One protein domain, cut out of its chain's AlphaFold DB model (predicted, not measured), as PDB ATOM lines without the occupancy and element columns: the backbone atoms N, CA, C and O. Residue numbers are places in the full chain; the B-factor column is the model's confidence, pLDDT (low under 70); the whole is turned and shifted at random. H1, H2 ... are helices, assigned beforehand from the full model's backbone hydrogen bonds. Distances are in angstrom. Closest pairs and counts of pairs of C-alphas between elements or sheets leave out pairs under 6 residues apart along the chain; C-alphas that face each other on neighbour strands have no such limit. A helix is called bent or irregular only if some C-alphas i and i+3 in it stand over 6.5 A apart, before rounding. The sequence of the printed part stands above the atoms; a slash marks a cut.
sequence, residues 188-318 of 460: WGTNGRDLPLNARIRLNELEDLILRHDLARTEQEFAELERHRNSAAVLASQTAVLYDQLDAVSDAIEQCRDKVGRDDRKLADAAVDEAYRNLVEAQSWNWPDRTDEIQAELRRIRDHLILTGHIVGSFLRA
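This is residues 188 to 318 of the 460 residues of an uncharacterized protein of Actinoplanes brasiliensis (UniProt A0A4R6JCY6). Three helices, H2b, H3 and H4, form an up-and-down bundle, each running against the one before, and H1 and H2a, a helical hairpin, lengthen it at one end into a rod. The all-helix printed part has 131 residues with four named helices, H1 to H4; it is loose, radius of gyration of the C-alphas 18.6 A, spanning 63 by 29 by 18 A.

H2, residues 215 to 255, was assigned as one helix by its hydrogen bonds but is bent: C-alphas 227 and 230 are 7.7 A apart. Its arms are H2a, 215 to 227, and H2b, 230 to 255. H1, residues 197 to 212, touches H2a with 206 to 210 alone; the closest C-alphas, Leu 209 and Thr 218, are 5.9 A apart. H3, residues 262 to 283, touches H4, residues 291 to 316, opposite ways at a shallow tilt of 12 degrees; the closest C-alphas, Ala 275 and Ile 301, are 6.9 A apart. Every O i to N i+4 pair is within hydrogen-bond range in H1, H2a, H2b, H3 and H4.

H2b, 37.6 A long, begins at C-alpha 230 (-44.013, -26.946, -22.087); H4, 36.1 A, ends at C-alpha 316 (-14.738, -0.774, -15.868).

The printed part has no cut; 68 residues are under pLDDT 70, among them 278 to 318.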
ATOM      1  N   TRP A 188     -41.148 -20.512 -31.226       81.38
ATOM      2  CA  TRP A 188     -40.487 -20.338 -32.519       81.38
ATOM      3  C   TRP A 188     -40.704 -18.893 -32.991       81.38
ATOM      4  O   TRP A 188     -41.711 -18.574 -33.625       81.38
ATOM      5  N   GLY A 189     -39.782 -18.004 -32.617       75.69
ATOM      6  CA  GLY A 189     -39.738 -16.627 -33.095       75.69
ATOM      7  C   GLY A 189     -39.405 -16.552 -34.587       75.69
ATOM      8  O   GLY A 189     -39.263 -17.566 -35.271       75.69
ATOM      9  N   THR A 190     -39.218 -15.336 -35.095       68.25
ATOM     10  CA  THR A 190     -38.943 -15.063 -36.520       68.25
ATOM     11  C   THR A 190     -37.747 -15.833 -37.084       68.25
ATOM     12  O   THR A 190     -37.752 -16.171 -38.262       68.25
ATOM     13  N   ASN A 191     -36.761 -16.175 -36.247       71.06
ATOM     14  CA  ASN A 191     -35.522 -16.825 -36.688       71.06
ATOM     15  C   ASN A 191     -35.359 -18.277 -36.207       71.06
ATOM     16  O   ASN A 191     -34.386 -18.930 -36.582       71.06
ATOM     17  N   GLY A 192     -36.257 -18.785 -35.351       72.25
ATOM     18  CA  GLY A 192     -36.194 -20.151 -34.810       72.25
ATOM     19  C   GLY A 192     -34.914 -20.516 -34.036       72.25
ATOM     20  O   GLY A 192     -34.718 -21.689 -33.733       72.25
ATOM     21  N   ARG A 193     -34.028 -19.552 -33.739       74.00
ATOM     22  CA  ARG A 193     -32.724 -19.776 -33.079       74.00
ATOM     23  C   ARG A 193     -32.845 -20.047 -31.583       74.00
ATOM     24  O   ARG A 193     -31.970 -20.692 -31.013       74.00
ATOM     25  N   ASP A 194     -33.943 -19.609 -30.988       75.50
ATOM     26  CA  ASP A 194     -34.153 -19.661 -29.540       75.50
ATOM     27  C   ASP A 194     -34.483 -21.073 -29.054       75.50
ATOM     28  O   ASP A 194     -34.328 -21.389 -27.878       75.50
ATOM     29  N   LEU A 195     -34.913 -21.951 -29.961       78.12
ATOM     30  CA  LEU A 195     -35.233 -23.329 -29.629       78.12
ATOM     31  C   LEU A 195     -33.971 -24.190 -29.508       78.12
ATOM     32  O   LEU A 195     -33.067 -24.067 -30.339       78.12
ATOM     33  N   PRO A 196     -33.933 -25.128 -28.539       77.81
ATOM     34  CA  PRO A 196     -32.882 -26.136 -28.466       77.81
ATOM     35  C   PRO A 196     -32.709 -26.855 -29.807       77.81
ATOM     36  O   PRO A 196     -33.696 -27.138 -30.496       77.81
ATOM     37  N   LEU A 197     -31.466 -27.186 -30.165       76.94
ATOM     38  CA  LEU A 197     -31.122 -27.747 -31.474       76.94
ATOM     39  C   LEU A 197     -31.965 -28.987 -31.806       76.94
ATOM     40  O   LEU A 197     -32.503 -29.089 -32.905       76.94
ATOM     41  N   ASN A 198     -32.173 -29.874 -30.833       76.25
ATOM     42  CA  ASN A 198     -32.982 -31.080 -31.019       76.25
ATOM     43  C   ASN A 198     -34.467 -30.784 -31.279       76.25
ATOM     44  O   ASN A 198     -35.092 -31.456 -32.096       76.25
ATOM     45  N   ALA A 199     -35.035 -29.758 -30.633       81.00
ATOM     46  CA  ALA A 199     -36.411 -29.340 -30.903       81.00
ATOM     47  C   ALA A 199     -36.541 -28.761 -32.319       81.00
ATOM     48  O   ALA A 199     -37.542 -28.999 -32.991       81.00
ATOM     49  N   ARG A 200     -35.509 -28.052 -32.799       85.12
ATOM     50  CA  ARG A 200     -35.453 -27.545 -34.177       85.12
ATOM     51  C   ARG A 200     -35.362 -28.667 -35.201       85.12
ATOM     52  O   ARG A 200     -36.115 -28.644 -36.166       85.12
ATOM     53  N   ILE A 201     -34.479 -29.641 -34.978       85.94
ATOM     54  CA  ILE A 201     -34.330 -30.806 -35.860       85.94
ATOM     55  C   ILE A 201     -35.661 -31.553 -35.954       85.94
ATOM     56  O   ILE A 201     -36.157 -31.735 -37.058       85.94
ATOM     57  N   ARG A 202     -36.299 -31.875 -34.821       85.81
ATOM     58  CA  ARG A 202     -37.589 -32.579 -34.827       85.81
ATOM     59  C   ARG A 202     -38.730 -31.781 -35.451       85.81
ATOM     60  O   ARG A 202     -39.580 -32.362 -36.112       85.81
ATOM     61  N   LEU A 203     -38.773 -30.461 -35.265       89.69
ATOM     62  CA  LEU A 203     -39.770 -29.625 -35.939       89.69
ATOM     63  C   LEU A 203     -39.557 -29.585 -37.454       89.69
ATOM     64  O   LEU A 203     -40.535 -29.653 -38.189       89.69
ATOM     65  N   ASN A 204     -38.307 -29.533 -37.917       90.06
ATOM     66  CA  ASN A 204     -37.993 -29.626 -39.342       90.06
ATOM     67  C   ASN A 204     -38.312 -31.024 -39.896       90.06
ATOM     68  O   ASN A 204     -38.872 -31.131 -40.978       90.06
ATOM     69  N   GLU A 205     -38.011 -32.095 -39.154       90.06
ATOM     70  CA  GLU A 205     -38.391 -33.465 -39.523       90.06
ATOM     71  C   GLU A 205     -39.914 -33.623 -39.604       90.06
ATOM     72  O   GLU A 205     -40.417 -34.246 -40.534       90.06
ATOM     73  N   LEU A 206     -40.661 -33.027 -38.671       91.31
ATOM     74  CA  LEU A 206     -42.122 -33.018 -38.697       91.31
ATOM     75  C   LEU A 206     -42.664 -32.246 -39.909       91.31
ATOM     76  O   LEU A 206     -43.599 -32.716 -40.554       91.31
ATOM     77  N   GLU A 207     -42.073 -31.097 -40.245       92.69
ATOM     78  CA  GLU A 207     -42.401 -30.335 -41.458       92.69
ATOM     79  C   GLU A 207     -42.180 -31.190 -42.716       92.69
ATOM     80  O   GLU A 207     -43.076 -31.323 -43.552       92.69
ATOM     81  N   ASP A 208     -41.036 -31.871 -42.789       90.25
ATOM     82  CA  ASP A 208     -40.696 -32.816 -43.852       90.25
ATOM     83  C   ASP A 208     -41.702 -33.976 -43.948       90.25
ATOM     84  O   ASP A 208     -42.121 -34.350 -45.047       90.25
ATOM     85  N   LEU A 209     -42.120 -34.553 -42.816       89.94
ATOM     86  CA  LEU A 209     -43.108 -35.637 -42.770       89.94
ATOM     87  C   LEU A 209     -44.493 -35.179 -43.248       89.94
ATOM     88  O   LEU A 209     -45.147 -35.906 -44.006       89.94
ATOM     89  N   ILE A 210     -44.910 -33.959 -42.883       87.88
ATOM     90  CA  ILE A 210     -46.156 -33.342 -43.362       87.88
ATOM     91  C   ILE A 210     -46.098 -33.143 -44.883       87.88
ATOM     92  O   ILE A 210     -47.066 -33.457 -45.582       87.88
ATOM     93  N   LEU A 211     -44.967 -32.674 -45.420       86.19
ATOM     94  CA  LEU A 211     -44.779 -32.494 -46.864       86.19
ATOM     95  C   LEU A 211     -44.752 -33.834 -47.621       86.19
ATOM     96  O   LEU A 211     -45.283 -33.934 -48.730       86.19
ATOM     97  N   ARG A 212     -44.212 -34.895 -47.009       88.50
ATOM     98  CA  ARG A 212     -44.171 -36.260 -47.570       88.50
ATOM     99  C   ARG A 212     -45.482 -37.042 -47.435       88.50
ATOM    100  O   ARG A 212     -45.577 -38.130 -47.995       88.50
ATOM    101  N   HIS A 213     -46.494 -36.491 -46.761       85.19
ATOM    102  CA  HIS A 213     -47.810 -37.112 -46.550       85.19
ATOM    103  C   HIS A 213     -47.780 -38.433 -45.746       85.19
ATOM    104  O   HIS A 213     -48.670 -39.275 -45.898       85.19
ATOM    105  N   ASP A 214     -46.800 -38.623 -44.858       88.44
ATOM    106  CA  ASP A 214     -46.744 -39.791 -43.963       88.44
ATOM    107  C   ASP A 214     -47.573 -39.537 -42.691       88.44
ATOM    108  O   ASP A 214     -47.050 -39.176 -41.634       88.44
ATOM    109  N   LEU A 215     -48.901 -39.664 -42.809       85.19
ATOM    110  CA  LEU A 215     -49.854 -39.314 -41.742       85.19
ATOM    111  C   LEU A 215     -49.612 -40.094 -40.440       85.19
ATOM    112  O   LEU A 215     -49.678 -39.509 -39.361       85.19
ATOM    113  N   ALA A 216     -49.300 -41.389 -40.532       86.12
ATOM    114  CA  ALA A 216     -49.134 -42.247 -39.360       86.12
ATOM    115  C   ALA A 216     -47.922 -41.822 -38.520       86.12
ATOM    116  O   ALA A 216     -48.014 -41.694 -37.298       86.12
ATOM    117  N   ARG A 217     -46.794 -41.542 -39.182       89.44
ATOM    118  CA  ARG A 217     -45.587 -41.072 -38.501       89.44
ATOM    119  C   ARG A 217     -45.732 -39.632 -38.010       89.44
ATOM    120  O   ARG A 217     -45.280 -39.313 -36.913       89.44
ATOM    121  N   THR A 218     -46.419 -38.792 -38.783       89.62
ATOM    122  CA  THR A 218     -46.711 -37.399 -38.421       89.62
ATOM    123  C   THR A 218     -47.482 -37.318 -37.101       89.62
ATOM    124  O   THR A 218     -47.112 -36.542 -36.223       89.62
ATOM    125  N   GLU A 219     -48.521 -38.136 -36.909       89.88
ATOM    126  CA  GLU A 219     -49.293 -38.153 -35.657       89.88
ATOM    127  C   GLU A 219     -48.462 -38.595 -34.445       89.88
ATOM    128  O   GLU A 219     -48.597 -38.014 -33.363       89.88
ATOM    129  N   GLN A 220     -47.584 -39.586 -34.621       90.56
ATOM    130  CA  GLN A 220     -46.692 -40.055 -33.561       90.56
ATOM    131  C   GLN A 220     -45.716 -38.956 -33.114       90.56
ATOM    132  O   GLN A 220     -45.601 -38.698 -31.913       90.56
ATOM    133  N   GLU A 221     -45.063 -38.282 -34.064       90.00
ATOM    134  CA  GLU A 221     -44.132 -37.181 -33.777       90.00
ATOM    135  C   GLU A 221     -44.852 -35.968 -33.168       90.00
ATOM    136  O   GLU A 221     -44.353 -35.364 -32.218       90.00
ATOM    137  N   PHE A 222     -46.066 -35.641 -33.633       91.00
ATOM    138  CA  PHE A 222     -46.895 -34.606 -33.004       91.00
ATOM    139  C   PHE A 222     -47.177 -34.920 -31.536       91.00
ATOM    140  O   PHE A 222     -47.036 -34.041 -30.686       91.00
ATOM    141  N   ALA A 223     -47.569 -36.158 -31.225       89.19
ATOM    142  CA  ALA A 223     -47.865 -36.561 -29.855       89.19
ATOM    143  C   ALA A 223     -46.618 -36.501 -28.960       89.19
ATOM    144  O   ALA A 223     -46.717 -36.129 -27.791       89.19
ATOM    145  N   GLU A 224     -45.444 -36.852 -29.487       86.69
ATOM    146  CA  GLU A 224     -44.184 -36.752 -28.749       86.69
ATOM    147  C   GLU A 224     -43.790 -35.288 -28.497       86.69
ATOM    148  O   GLU A 224     -43.516 -34.911 -27.356       86.69
ATOM    149  N   LEU A 225     -43.855 -34.425 -29.516       86.81
ATOM    150  CA  LEU A 225     -43.565 -32.996 -29.368       86.81
ATOM    151  C   LEU A 225     -44.563 -32.285 -28.447       86.81
ATOM    152  O   LEU A 225     -44.162 -31.438 -27.648       86.81
ATOM    153  N   GLU A 226     -45.847 -32.642 -28.488       88.81
ATOM    154  CA  GLU A 226     -46.856 -32.082 -27.583       88.81
ATOM    155  C   GLU A 226     -46.587 -32.440 -26.116       88.81
ATOM    156  O   GLU A 226     -46.757 -31.579 -25.249       88.81
ATOM    157  N   ARG A 227     -46.096 -33.656 -25.826       86.31
ATOM    158  CA  ARG A 227     -45.676 -34.036 -24.462       86.31
ATOM    159  C   ARG A 227     -44.523 -33.171 -23.954       86.31
ATOM    160  O   ARG A 227     -44.482 -32.857 -22.767       86.31
ATOM    161  N   HIS A 228     -43.611 -32.759 -24.835       82.56
ATOM    162  CA  HIS A 228     -42.428 -31.970 -24.472       82.56
ATOM    163  C   HIS A 228     -42.594 -30.457 -24.649       82.56
ATOM    164  O   HIS A 228     -41.713 -29.691 -24.253       82.56
ATOM    165  N   ARG A 229     -43.739 -30.005 -25.173       85.62
ATOM    166  CA  ARG A 229     -44.007 -28.606 -25.535       85.62
ATOM    167  C   ARG A 229     -43.691 -27.615 -24.419       85.62
ATOM    168  O   ARG A 229     -43.031 -26.609 -24.658       85.62
ATOM    169  N   ASN A 230     -44.169 -27.882 -23.204       79.88
ATOM    170  CA  ASN A 230     -44.013 -26.946 -22.087       79.88
ATOM    171  C   ASN A 230     -42.547 -26.822 -21.663       79.88
ATOM    172  O   ASN A 230     -42.070 -25.718 -21.417       79.88
ATOM    173  N   SER A 231     -41.821 -27.939 -21.625       76.12
ATOM    174  CA  SER A 231     -40.404 -27.927 -21.278       76.12
ATOM    175  C   SER A 231     -39.586 -27.219 -22.361       76.12
ATOM    176  O   SER A 231     -38.738 -26.387 -22.038       76.12
ATOM    177  N   ALA A 232     -39.885 -27.476 -23.639       73.81
ATOM    178  CA  ALA A 232     -39.241 -26.806 -24.766       73.81
ATOM    179  C   ALA A 232     -39.474 -25.294 -24.759       73.81
ATOM    180  O   ALA A 232     -38.519 -24.542 -24.932       73.81
ATOM    181  N   ALA A 233     -40.698 -24.847 -24.469       75.00
ATOM    182  CA  ALA A 233     -41.018 -23.427 -24.347       75.00
ATOM    183  C   ALA A 233     -40.247 -22.746 -23.199       75.00
ATOM    184  O   ALA A 233     -39.756 -21.628 -23.359       75.00
ATOM    185  N   VAL A 234     -40.095 -23.418 -22.049       75.94
ATOM    186  CA  VAL A 234     -39.306 -22.890 -20.924       75.94
ATOM    187  C   VAL A 234     -37.832 -22.764 -21.307       75.94
ATOM    188  O   VAL A 234     -37.264 -21.685 -21.134       75.94
ATOM    189  N   LEU A 235     -37.224 -23.810 -21.879       71.69
ATOM    190  CA  LEU A 235     -35.825 -23.745 -22.316       71.69
ATOM    191  C   LEU A 235     -35.614 -22.704 -23.415       71.69
ATOM    192  O   LEU A 235     -34.637 -21.962 -23.351       71.69
ATOM    193  N   ALA A 236     -36.532 -22.598 -24.376       72.31
ATOM    194  CA  ALA A 236     -36.450 -21.589 -25.424       72.31
ATOM    195  C   ALA A 236     -36.477 -20.174 -24.840       72.31
ATOM    196  O   ALA A 236     -35.638 -19.344 -25.175       72.31
ATOM    197  N   SER A 237     -37.374 -19.919 -23.880       74.56
ATOM    198  CA  SER A 237     -37.450 -18.620 -23.208       74.56
ATOM    199  C   SER A 237     -36.180 -18.272 -22.424       74.56
ATOM    200  O   SER A 237     -35.747 -17.125 -22.440       74.56
ATOM    201  N   GLN A 238     -35.557 -19.254 -21.764       72.94
ATOM    202  CA  GLN A 238     -34.309 -19.044 -21.025       72.94
ATOM    203  C   GLN A 238     -33.126 -18.828 -21.968       72.94
ATOM    204  O   GLN A 238     -32.280 -17.978 -21.709       72.94
ATOM    205  N   THR A 239     -33.087 -19.572 -23.069       70.31
ATOM    206  CA  THR A 239     -32.019 -19.461 -24.059       70.31
ATOM    207  C   THR A 239     -32.089 -18.129 -24.802       70.31
ATOM    208  O   THR A 239     -31.052 -17.501 -24.981       70.31
ATOM    209  N   ALA A 240     -33.287 -17.649 -25.154       74.06
ATOM    210  CA  ALA A 240     -33.474 -16.322 -25.743       74.06
ATOM    211  C   ALA A 240     -32.894 -15.218 -24.843       74.06
ATOM    212  O   ALA A 240     -32.106 -14.399 -25.297       74.06
ATOM    213  N   VAL A 241     -33.193 -15.260 -23.538       74.81
ATOM    214  CA  VAL A 241     -32.638 -14.297 -22.571       74.81
ATOM    215  C   VAL A 241     -31.111 -14.381 -22.500       74.81
ATOM    216  O   VAL A 241     -30.450 -13.355 -22.374       74.81
ATOM    217  N   LEU A 242     -30.536 -15.586 -22.574       69.94
ATOM    218  CA  LEU A 242     -29.081 -15.762 -22.567       69.94
ATOM    219  C   LEU A 242     -28.426 -15.240 -23.849       69.94
ATOM    220  O   LEU A 242     -27.374 -14.613 -23.755       69.94
ATOM    221  N   TYR A 243     -29.037 -15.456 -25.016       71.88
ATOM    222  CA  TYR A 243     -28.555 -14.884 -26.274       71.88
ATOM    223  C   TYR A 243     -28.630 -13.356 -26.256       71.88
ATOM    224  O   TYR A 243     -27.621 -12.722 -26.534       71.88
ATOM    225  N   ASP A 244     -29.748 -12.768 -25.818       75.25
ATOM    226  CA  ASP A 244     -29.879 -11.310 -25.681       75.25
ATOM    227  C   ASP A 244     -28.810 -10.728 -24.739       75.25
ATOM    228  O   ASP A 244     -28.248  -9.659 -24.985       75.25
ATOM    229  N   GLN A 245     -28.499 -11.433 -23.645       72.75
ATOM    230  CA  GLN A 245     -27.424 -11.042 -22.730       72.75
ATOM    231  C   GLN A 245     -26.044 -11.142 -23.383       72.75
ATOM    232  O   GLN A 245     -25.212 -10.258 -23.183       72.75
ATOM    233  N   LEU A 246     -25.789 -12.211 -24.136       68.88
ATOM    234  CA  LEU A 246     -24.514 -12.442 -24.805       68.88
ATOM    235  C   LEU A 246     -24.273 -11.421 -25.922       68.88
ATOM    236  O   LEU A 246     -23.183 -10.854 -25.990       68.88
ATOM    237  N   ASP A 247     -25.301 -11.122 -26.715       74.44
ATOM    238  CA  ASP A 247     -25.273 -10.090 -27.752       74.44
ATOM    239  C   ASP A 247     -25.034  -8.711 -27.127       74.44
ATOM    240  O   ASP A 247     -24.139  -7.988 -27.559       74.44
ATOM    241  N   ALA A 248     -25.713  -8.376 -26.024       71.62
ATOM    242  CA  ALA A 248     -25.472  -7.119 -25.314       71.62
ATOM    243  C   ALA A 248     -24.035  -7.001 -24.762       71.62
ATOM    244  O   ALA A 248     -23.463  -5.906 -24.751       71.62
ATOM    245  N   VAL A 249     -23.432  -8.104 -24.299       69.38
ATOM    246  CA  VAL A 249     -22.018  -8.123 -23.882       69.38
ATOM    247  C   VAL A 249     -21.093  -7.956 -25.087       69.38
ATOM    248  O   VAL A 249     -20.155  -7.162 -25.010       69.38
ATOM    249  N   SER A 250     -21.363  -8.656 -26.189       73.12
ATOM    250  CA  SER A 250     -20.607  -8.537 -27.440       73.12
ATOM    251  C   SER A 250     -20.629  -7.100 -27.972       73.12
ATOM    252  O   SER A 250     -19.576  -6.510 -28.217       73.12
ATOM    253  N   ASP A 251     -21.808  -6.480 -28.031       75.00
ATOM    254  CA  ASP A 251     -21.987  -5.088 -28.445       75.00
ATOM    255  C   ASP A 251     -21.243  -4.120 -27.521       75.00
ATOM    256  O   ASP A 251     -20.608  -3.167 -27.980       75.00
ATOM    257  N   ALA A 252     -21.274  -4.356 -26.205       66.81
ATOM    258  CA  ALA A 252     -20.535  -3.539 -25.250       66.81
ATOM    259  C   ALA A 252     -19.013  -3.658 -25.450       66.81
ATOM    260  O   ALA A 252     -18.307  -2.649 -25.370       66.81
ATOM    261  N   ILE A 253     -18.499  -4.859 -25.735       64.88
ATOM    262  CA  ILE A 253     -17.086  -5.080 -26.074       64.88
ATOM    263  C   ILE A 253     -16.735  -4.331 -27.364       64.88
ATOM    264  O   ILE A 253     -15.725  -3.622 -27.402       64.88
ATOM    265  N   GLU A 254     -17.584  -4.412 -28.392       72.81
ATOM    266  CA  GLU A 254     -17.367  -3.715 -29.659       72.81
ATOM    267  C   GLU A 254     -17.425  -2.186 -29.509       72.81
ATOM    268  O   GLU A 254     -16.577  -1.481 -30.052       72.81
ATOM    269  N   GLN A 255     -18.325  -1.638 -28.695       70.06
ATOM    270  CA  GLN A 255     -18.346  -0.198 -28.400       70.06
ATOM    271  C   GLN A 255     -17.089   0.271 -27.650       70.06
ATOM    272  O   GLN A 255     -16.689   1.436 -27.734       70.06
ATOM    273  N   CYS A 256     -16.430  -0.634 -26.925       62.16
ATOM    274  CA  CYS A 256     -15.185  -0.362 -26.212       62.16
ATOM    275  C   CYS A 256     -13.930  -0.637 -27.050       62.16
ATOM    276  O   CYS A 256     -12.818  -0.409 -26.565       62.16
ATOM    277  N   ARG A 257     -14.093  -1.078 -28.302       65.50
ATOM    278  CA  ARG A 257     -13.040  -1.532 -29.222       65.50
ATOM    279  C   ARG A 257     -11.849  -0.586 -29.354       65.50
ATOM    280  O   ARG A 257     -10.725  -1.064 -29.470       65.50
ATOM    281  N   ASP A 258     -12.076   0.723 -29.287       58.31
ATOM    282  CA  ASP A 258     -11.017   1.734 -29.428       58.31
ATOM    283  C   ASP A 258     -10.294   2.056 -28.108       58.31
ATOM    284  O   ASP A 258      -9.260   2.723 -28.103       58.31
ATOM    285  N   LYS A 259     -10.827   1.595 -26.971       59.19
ATOM    286  CA  LYS A 259     -10.333   1.915 -25.620       59.19
ATOM    287  C   LYS A 259      -9.686   0.726 -24.907       59.19
ATOM    288  O   LYS A 259      -8.984   0.936 -23.917       59.19
ATOM    289  N   VAL A 260      -9.913  -0.496 -25.384       59.78
ATOM    290  CA  VAL A 260      -9.372  -1.733 -24.805       59.78
ATOM    291  C   VAL A 260      -8.077  -2.127 -25.524       59.78
ATOM    292  O   VAL A 260      -7.989  -2.071 -26.751       59.78
ATOM    293  N   GLY A 261      -7.043  -2.508 -24.766       68.19
ATOM    294  CA  GLY A 261      -5.785  -3.007 -25.333       68.19
ATOM    295  C   GLY A 261      -6.008  -4.279 -26.163       68.19
ATOM    296  O   GLY A 261      -6.920  -5.054 -25.887       68.19
ATOM    297  N   ARG A 262      -5.176  -4.526 -27.187       68.38
ATOM    298  CA  ARG A 262      -5.355  -5.687 -28.091       68.38
ATOM    299  C   ARG A 262      -5.393  -7.037 -27.367       68.38
ATOM    300  O   ARG A 262      -6.087  -7.932 -27.842       68.38
ATOM    301  N   ASP A 263      -4.650  -7.188 -26.274       61.47
ATOM    302  CA  ASP A 263      -4.549  -8.459 -25.548       61.47
ATOM    303  C   ASP A 263      -5.780  -8.710 -24.662       61.47
ATOM    304  O   ASP A 263      -6.334  -9.807 -24.688       61.47
ATOM    305  N   ASP A 264      -6.290  -7.673 -23.988       60.50
ATOM    306  CA  ASP A 264      -7.537  -7.742 -23.209       60.50
ATOM    307  C   ASP A 264      -8.748  -8.027 -24.109       60.50
ATOM    308  O   ASP A 264      -9.656  -8.769 -23.735       60.50
ATOM    309  N   ARG A 265      -8.734  -7.492 -25.336       63.53
ATOM    310  CA  ARG A 265      -9.761  -7.768 -26.343       63.53
ATOM    311  C   ARG A 265      -9.791  -9.240 -26.745       63.53
ATOM    312  O   ARG A 265     -10.858  -9.833 -26.763       63.53
ATOM    313  N   LYS A 266      -8.633  -9.843 -27.034       67.12
ATOM    314  CA  LYS A 266      -8.564 -11.267 -27.407       67.12
ATOM    315  C   LYS A 266      -9.092 -12.178 -26.303       67.12
ATOM    316  O   LYS A 266      -9.704 -13.191 -26.609       67.12
ATOM    317  N   LEU A 267      -8.849 -11.824 -25.040       61.12
ATOM    318  CA  LEU A 267      -9.367 -12.570 -23.893       61.12
ATOM    319  C   LEU A 267     -10.888 -12.424 -23.758       61.12
ATOM    320  O   LEU A 267     -11.562 -13.416 -23.491       61.12
ATOM    321  N   ALA A 268     -11.428 -11.221 -23.970       61.22
ATOM    322  CA  ALA A 268     -12.870 -10.982 -23.942       61.22
ATOM    323  C   ALA A 268     -13.598 -11.696 -25.094       61.22
ATOM    324  O   ALA A 268     -14.560 -12.417 -24.838       61.22
ATOM    325  N   ASP A 269     -13.097 -11.566 -26.326       67.31
ATOM    326  CA  ASP A 269     -13.646 -12.243 -27.507       67.31
ATOM    327  C   ASP A 269     -13.600 -13.776 -27.313       67.31
ATOM    328  O   ASP A 269     -14.605 -14.458 -27.497       67.31
ATOM    329  N   ALA A 270     -12.480 -14.323 -26.818       66.50
ATOM    330  CA  ALA A 270     -12.352 -15.758 -26.542       66.50
ATOM    331  C   ALA A 270     -13.322 -16.264 -25.458       66.50
ATOM    332  O   ALA A 270     -13.822 -17.383 -25.571       66.50
ATOM    333  N   ALA A 271     -13.597 -15.460 -24.425       60.69
ATOM    334  CA  ALA A 271     -14.545 -15.810 -23.369       60.69
ATOM    335  C   ALA A 271     -16.002 -15.778 -23.861       60.69
ATOM    336  O   ALA A 271     -16.794 -16.642 -23.486       60.69
ATOM    337  N   VAL A 272     -16.357 -14.814 -24.722       63.19
ATOM    338  CA  VAL A 272     -17.670 -14.769 -25.388       63.19
ATOM    339  C   VAL A 272     -17.835 -15.977 -26.309       63.19
ATOM    340  O   VAL A 272     -18.848 -16.668 -26.221       63.19
ATOM    341  N   ASP A 273     -16.819 -16.302 -27.111       69.56
ATOM    342  CA  ASP A 273     -16.819 -17.479 -27.988       69.56
ATOM    343  C   ASP A 273     -16.916 -18.798 -27.199       69.56
ATOM    344  O   ASP A 273     -17.577 -19.747 -27.622       69.56
ATOM    345  N   GLU A 274     -16.250 -18.900 -26.046       67.81
ATOM    346  CA  GLU A 274     -16.359 -20.053 -25.146       67.81
ATOM    347  C   GLU A 274     -17.756 -20.167 -24.529       67.81
ATOM    348  O   GLU A 274     -18.341 -21.249 -24.552       67.81
ATOM    349  N   ALA A 275     -18.346 -19.059 -24.071       62.12
ATOM    350  CA  ALA A 275     -19.720 -19.052 -23.577       62.12
ATOM    351  C   ALA A 275     -20.729 -19.431 -24.674       62.12
ATOM    352  O   ALA A 275     -21.639 -20.220 -24.413       62.12
ATOM    353  N   TYR A 276     -20.541 -18.940 -25.905       65.12
ATOM    354  CA  TYR A 276     -21.367 -19.304 -27.059       65.12
ATOM    355  C   TYR A 276     -21.252 -20.803 -27.361       65.12
ATOM    356  O   TYR A 276     -22.264 -21.481 -27.534       65.12
ATOM    357  N   ARG A 277     -20.030 -21.356 -27.364       70.75
ATOM    358  CA  ARG A 277     -19.799 -22.798 -27.559       70.75
ATOM    359  C   ARG A 277     -20.463 -23.642 -26.477       70.75
ATOM    360  O   ARG A 277     -21.164 -24.588 -26.820       70.75
ATOM    361  N   ASN A 278     -20.311 -23.271 -25.208       68.25
ATOM    362  CA  ASN A 278     -20.919 -23.994 -24.089       68.25
ATOM    363  C   ASN A 278     -22.455 -23.936 -24.145       68.25
ATOM    364  O   ASN A 278     -23.126 -24.924 -23.850       68.25
ATOM    365  N   LEU A 279     -23.027 -22.806 -24.573       64.44
ATOM    366  CA  LEU A 279     -24.469 -22.668 -24.778       64.44
ATOM    367  C   LEU A 279     -24.967 -23.564 -25.923       64.44
ATOM    368  O   LEU A 279     -25.972 -24.256 -25.767       64.44
ATOM    369  N   VAL A 280     -24.249 -23.595 -27.050       66.69
ATOM    370  CA  VAL A 280     -24.557 -24.479 -28.186       66.69
ATOM    371  C   VAL A 280     -24.448 -25.954 -27.785       66.69
ATOM    372  O   VAL A 280     -25.306 -26.758 -28.157       66.69
ATOM    373  N   GLU A 281     -23.443 -26.320 -26.990       69.50
ATOM    374  CA  GLU A 281     -23.280 -27.681 -26.476       69.50
ATOM    375  C   GLU A 281     -24.433 -28.066 -25.538       69.50
ATOM    376  O   GLU A 281     -25.033 -29.128 -25.715       69.50
ATOM    377  N   ALA A 282     -24.847 -27.176 -24.631       65.00
ATOM    378  CA  ALA A 282     -26.017 -27.386 -23.777       65.00
ATOM    379  C   ALA A 282     -27.327 -27.521 -24.585       65.00
ATOM    380  O   ALA A 282     -28.198 -28.316 -24.232       65.00
ATOM    381  N   GLN A 283     -27.463 -26.801 -25.708       61.00
ATOM    382  CA  GLN A 283     -28.609 -26.928 -26.622       61.00
ATOM    383  C   GLN A 283     -28.639 -28.251 -27.407       61.00
ATOM    384  O   GLN A 283     -29.696 -28.616 -27.932       61.00
ATOM    385  N   SER A 284     -27.509 -28.957 -27.515       61.78
ATOM    386  CA  SER A 284     -27.395 -30.228 -28.245       61.78
ATOM    387  C   SER A 284     -27.884 -31.448 -27.450       61.78
ATOM    388  O   SER A 284     -27.991 -32.546 -27.997       61.78
ATOM    389  N   TRP A 285     -28.218 -31.284 -26.165       58.75
ATOM    390  CA  TRP A 285     -28.623 -32.391 -25.298       58.75
ATOM    391  C   TRP A 285     -30.041 -32.902 -25.607       58.75
ATOM    392  O   TRP A 285     -30.983 -32.133 -25.819       58.75
ATOM    393  N   ASN A 286     -30.193 -34.230 -25.667       53.94
ATOM    394  CA  ASN A 286     -31.460 -34.914 -25.946       53.94
ATOM    395  C   ASN A 286     -32.444 -34.779 -24.766       53.94
ATOM    396  O   ASN A 286     -32.089 -35.031 -23.615       53.94
ATOM    397  N   TRP A 287     -33.697 -34.422 -25.061       57.88
ATOM    398  CA  TRP A 287     -34.838 -34.517 -24.134       57.88
ATOM    399  C   TRP A 287     -35.068 -35.977 -23.664       57.88
ATOM    400  O   TRP A 287     -34.761 -36.868 -24.459       57.88
ATOM    401  N   PRO A 288     -35.667 -36.284 -22.480       49.62
ATOM    402  CA  PRO A 288     -36.132 -35.435 -21.372       49.62
ATOM    403  C   PRO A 288     -35.673 -35.866 -19.948       49.62
ATOM    404  O   PRO A 288     -36.235 -35.374 -18.975       49.62
ATOM    405  N   ASP A 289     -34.673 -36.732 -19.758       52.78
ATOM    406  CA  ASP A 289     -34.356 -37.244 -18.400       52.78
ATOM    407  C   ASP A 289     -33.479 -36.310 -17.540       52.78
ATOM    408  O   ASP A 289     -33.127 -36.638 -16.409       52.78
ATOM    409  N   ARG A 290     -33.096 -35.138 -18.059       57.94
ATOM    410  CA  ARG A 290     -32.032 -34.298 -17.474       57.94
ATOM    411  C   ARG A 290     -32.417 -32.836 -17.265       57.94
ATOM    412  O   ARG A 290     -31.553 -31.966 -17.266       57.94
ATOM    413  N   THR A 291     -33.700 -32.536 -17.062       59.50
ATOM    414  CA  THR A 291     -34.169 -31.152 -16.847       59.50
ATOM    415  C   THR A 291     -33.409 -30.443 -15.718       59.50
ATOM    416  O   THR A 291     -33.052 -29.276 -15.863       59.50
ATOM    417  N   ASP A 292     -33.085 -31.158 -14.637       64.19
ATOM    418  CA  ASP A 292     -32.348 -30.604 -13.496       64.19
ATOM    419  C   ASP A 292     -30.861 -30.366 -13.799       64.19
ATOM    420  O   ASP A 292     -30.299 -29.355 -13.371       64.19
ATOM    421  N   GLU A 293     -30.228 -31.255 -14.571       62.38
ATOM    422  CA  GLU A 293     -28.835 -31.101 -15.011       62.38
ATOM    423  C   GLU A 293     -28.698 -29.960 -16.020       62.38
ATOM    424  O   GLU A 293     -27.791 -29.142 -15.896       62.38
ATOM    425  N   ILE A 294     -29.644 -29.833 -16.958       59.66
ATOM    426  CA  ILE A 294     -29.702 -28.706 -17.898       59.66
ATOM    427  C   ILE A 294     -29.889 -27.398 -17.127       59.66
ATOM    428  O   ILE A 294     -29.174 -26.430 -17.369       59.66
ATOM    429  N   GLN A 295     -30.793 -27.355 -16.143       61.84
ATOM    430  CA  GLN A 295     -30.940 -26.173 -15.292       61.84
ATOM    431  C   GLN A 295     -29.690 -25.888 -14.450       61.84
ATOM    432  O   GLN A 295     -29.414 -24.730 -14.133       61.84
ATOM    433  N   ALA A 296     -28.945 -26.907 -14.024       67.62
ATOM    434  CA  ALA A 296     -27.677 -26.725 -13.322       67.62
ATOM    435  C   ALA A 296     -26.596 -26.151 -14.251       67.62
ATOM    436  O   ALA A 296     -25.892 -25.225 -13.852       67.62
ATOM    437  N   GLU A 297     -26.514 -26.624 -15.492       62.69
ATOM    438  CA  GLU A 297     -25.536 -26.146 -16.468       62.69
ATOM    439  C   GLU A 297     -25.877 -24.741 -16.977       62.69
ATOM    440  O   GLU A 297     -25.014 -23.871 -17.003       62.69
ATOM    441  N   LEU A 298     -27.153 -24.443 -17.241       58.66
ATOM    442  CA  LEU A 298     -27.607 -23.080 -17.542       58.66
ATOM    443  C   LEU A 298     -27.316 -22.118 -16.384       58.66
ATOM    444  O   LEU A 298     -26.937 -20.970 -16.616       58.66
ATOM    445  N   ARG A 299     -27.441 -22.581 -15.130       66.12
ATOM    446  CA  ARG A 299     -27.003 -21.808 -13.960       66.12
ATOM    447  C   ARG A 299     -25.493 -21.584 -13.977       66.12
ATOM    448  O   ARG A 299     -25.089 -20.447 -13.786       66.12
ATOM    449  N   ARG A 300     -24.674 -22.597 -14.278       66.12
ATOM    450  CA  ARG A 300     -23.212 -22.435 -14.408       66.12
ATOM    451  C   ARG A 300     -22.823 -21.464 -15.514       66.12
ATOM    452  O   ARG A 300     -21.992 -20.601 -15.267       66.12
ATOM    453  N   ILE A 301     -23.431 -21.566 -16.695       57.53
ATOM    454  CA  ILE A 301     -23.174 -20.660 -17.823       57.53
ATOM    455  C   ILE A 301     -23.567 -19.234 -17.440       57.53
ATOM    456  O   ILE A 301     -22.779 -18.311 -17.626       57.53
ATOM    457  N   ARG A 302     -24.744 -19.045 -16.835       55.81
ATOM    458  CA  ARG A 302     -25.173 -17.742 -16.316       55.81
ATOM    459  C   ARG A 302     -24.201 -17.205 -15.269       55.81
ATOM    460  O   ARG A 302     -23.830 -16.040 -15.330       55.81
ATOM    461  N   ASP A 303     -23.777 -18.030 -14.319       61.09
ATOM    462  CA  ASP A 303     -22.844 -17.627 -13.267       61.09
ATOM    463  C   ASP A 303     -21.458 -17.297 -13.860       61.09
ATOM    464  O   ASP A 303     -20.808 -16.351 -13.415       61.09
ATOM    465  N   HIS A 304     -21.041 -17.993 -14.923       56.59
ATOM    466  CA  HIS A 304     -19.836 -17.689 -15.694       56.59
ATOM    467  C   HIS A 304     -19.970 -16.373 -16.472       56.59
ATOM    468  O   HIS A 304     -19.065 -15.552 -16.427       56.59
ATOM    469  N   LEU A 305     -21.116 -16.102 -17.101       55.25
ATOM    470  CA  LEU A 305     -21.403 -14.819 -17.754       55.25
ATOM    471  C   LEU A 305     -21.461 -13.664 -16.751       55.25
ATOM    472  O   LEU A 305     -20.944 -12.585 -17.031       55.25
ATOM    473  N   ILE A 306     -22.023 -13.885 -15.561       58.56
ATOM    474  CA  ILE A 306     -21.993 -12.917 -14.457       58.56
ATOM    475  C   ILE A 306     -20.550 -12.679 -14.009       58.56
ATOM    476  O   ILE A 306     -20.176 -11.532 -13.773       58.56
ATOM    477  N   LEU A 307     -19.725 -13.725 -13.914       55.72
ATOM    478  CA  LEU A 307     -18.310 -13.611 -13.568       55.72
ATOM    479  C   LEU A 307     -17.526 -12.846 -14.642       55.72
ATOM    480  O   LEU A 307     -16.791 -11.923 -14.304       55.72
ATOM    481  N   THR A 308     -17.720 -13.158 -15.922       53.72
ATOM    482  CA  THR A 308     -17.112 -12.452 -17.059       53.72
ATOM    483  C   THR A 308     -17.586 -11.002 -17.108       53.72
ATOM    484  O   THR A 308     -16.770 -10.091 -17.212       53.72
ATOM    485  N   GLY A 309     -18.877 -10.753 -16.883       52.81
ATOM    486  CA  GLY A 309     -19.444  -9.420 -16.691       52.81
ATOM    487  C   GLY A 309     -18.886  -8.703 -15.457       52.81
ATOM    488  O   GLY A 309     -18.731  -7.483 -15.474       52.81
ATOM    489  N   HIS A 310     -18.507  -9.426 -14.400       53.88
ATOM    490  CA  HIS A 310     -17.799  -8.888 -13.240       53.88
ATOM    491  C   HIS A 310     -16.326  -8.600 -13.525       53.88
ATOM    492  O   HIS A 310     -15.820  -7.612 -12.998       53.88
ATOM    493  N   ILE A 311     -15.647  -9.396 -14.352       50.69
ATOM    494  CA  ILE A 311     -14.266  -9.170 -14.799       50.69
ATOM    495  C   ILE A 311     -14.228  -7.943 -15.708       50.69
ATOM    496  O   ILE A 311     -13.505  -6.993 -15.408       50.69
ATOM    497  N   VAL A 312     -15.103  -7.886 -16.714       50.06
ATOM    498  CA  VAL A 312     -15.353  -6.687 -17.524       50.06
ATOM    499  C   VAL A 312     -15.738  -5.528 -16.603       50.06
ATOM    500  O   VAL A 312     -15.115  -4.477 -16.635       50.06
ATOM    501  N   GLY A 313     -16.657  -5.727 -15.660       47.25
ATOM    502  CA  GLY A 313     -17.055  -4.733 -14.661       47.25
ATOM    503  C   GLY A 313     -15.914  -4.252 -13.755       47.25
ATOM    504  O   GLY A 313     -15.890  -3.088 -13.361       47.25
ATOM    505  N   SER A 314     -14.943  -5.105 -13.434       49.06
ATOM    506  CA  SER A 314     -13.746  -4.761 -12.661       49.06
ATOM    507  C   SER A 314     -12.745  -3.967 -13.505       49.06
ATOM    508  O   SER A 314     -12.180  -2.989 -13.017       49.06
ATOM    509  N   PHE A 315     -12.656  -4.272 -14.801       47.62
ATOM    510  CA  PHE A 315     -11.961  -3.473 -15.809       47.62
ATOM    511  C   PHE A 315     -12.630  -2.092 -15.993       47.62
ATOM    512  O   PHE A 315     -11.961  -1.062 -16.111       47.62
ATOM    513  N   LEU A 316     -13.962  -2.023 -15.890       44.59
ATOM    514  CA  LEU A 316     -14.738  -0.774 -15.868       44.59
ATOM    515  C   LEU A 316     -14.574   0.026 -14.566       44.59
ATOM    516  O   LEU A 316     -14.733   1.250 -14.572       44.59
ATOM    517  N   ARG A 317     -14.251  -0.622 -13.436       44.84
ATOM    518  CA  ARG A 317     -13.991   0.042 -12.141       44.84
ATOM    519  C   ARG A 317     -12.662   0.795 -12.106       44.84
ATOM    520  O   ARG A 317     -12.489   1.626 -11.213       44.84
ATOM    521  N   ALA A 318     -11.771   0.586 -13.077       53.97
ATOM    522  CA  ALA A 318     -10.587   1.419 -13.239       53.97
ATOM    523  C   ALA A 318     -10.994   2.912 -13.340       53.97
ATOM    524  O   ALA A 318     -11.986   3.242 -14.008       53.97
TER     525      ALA A 318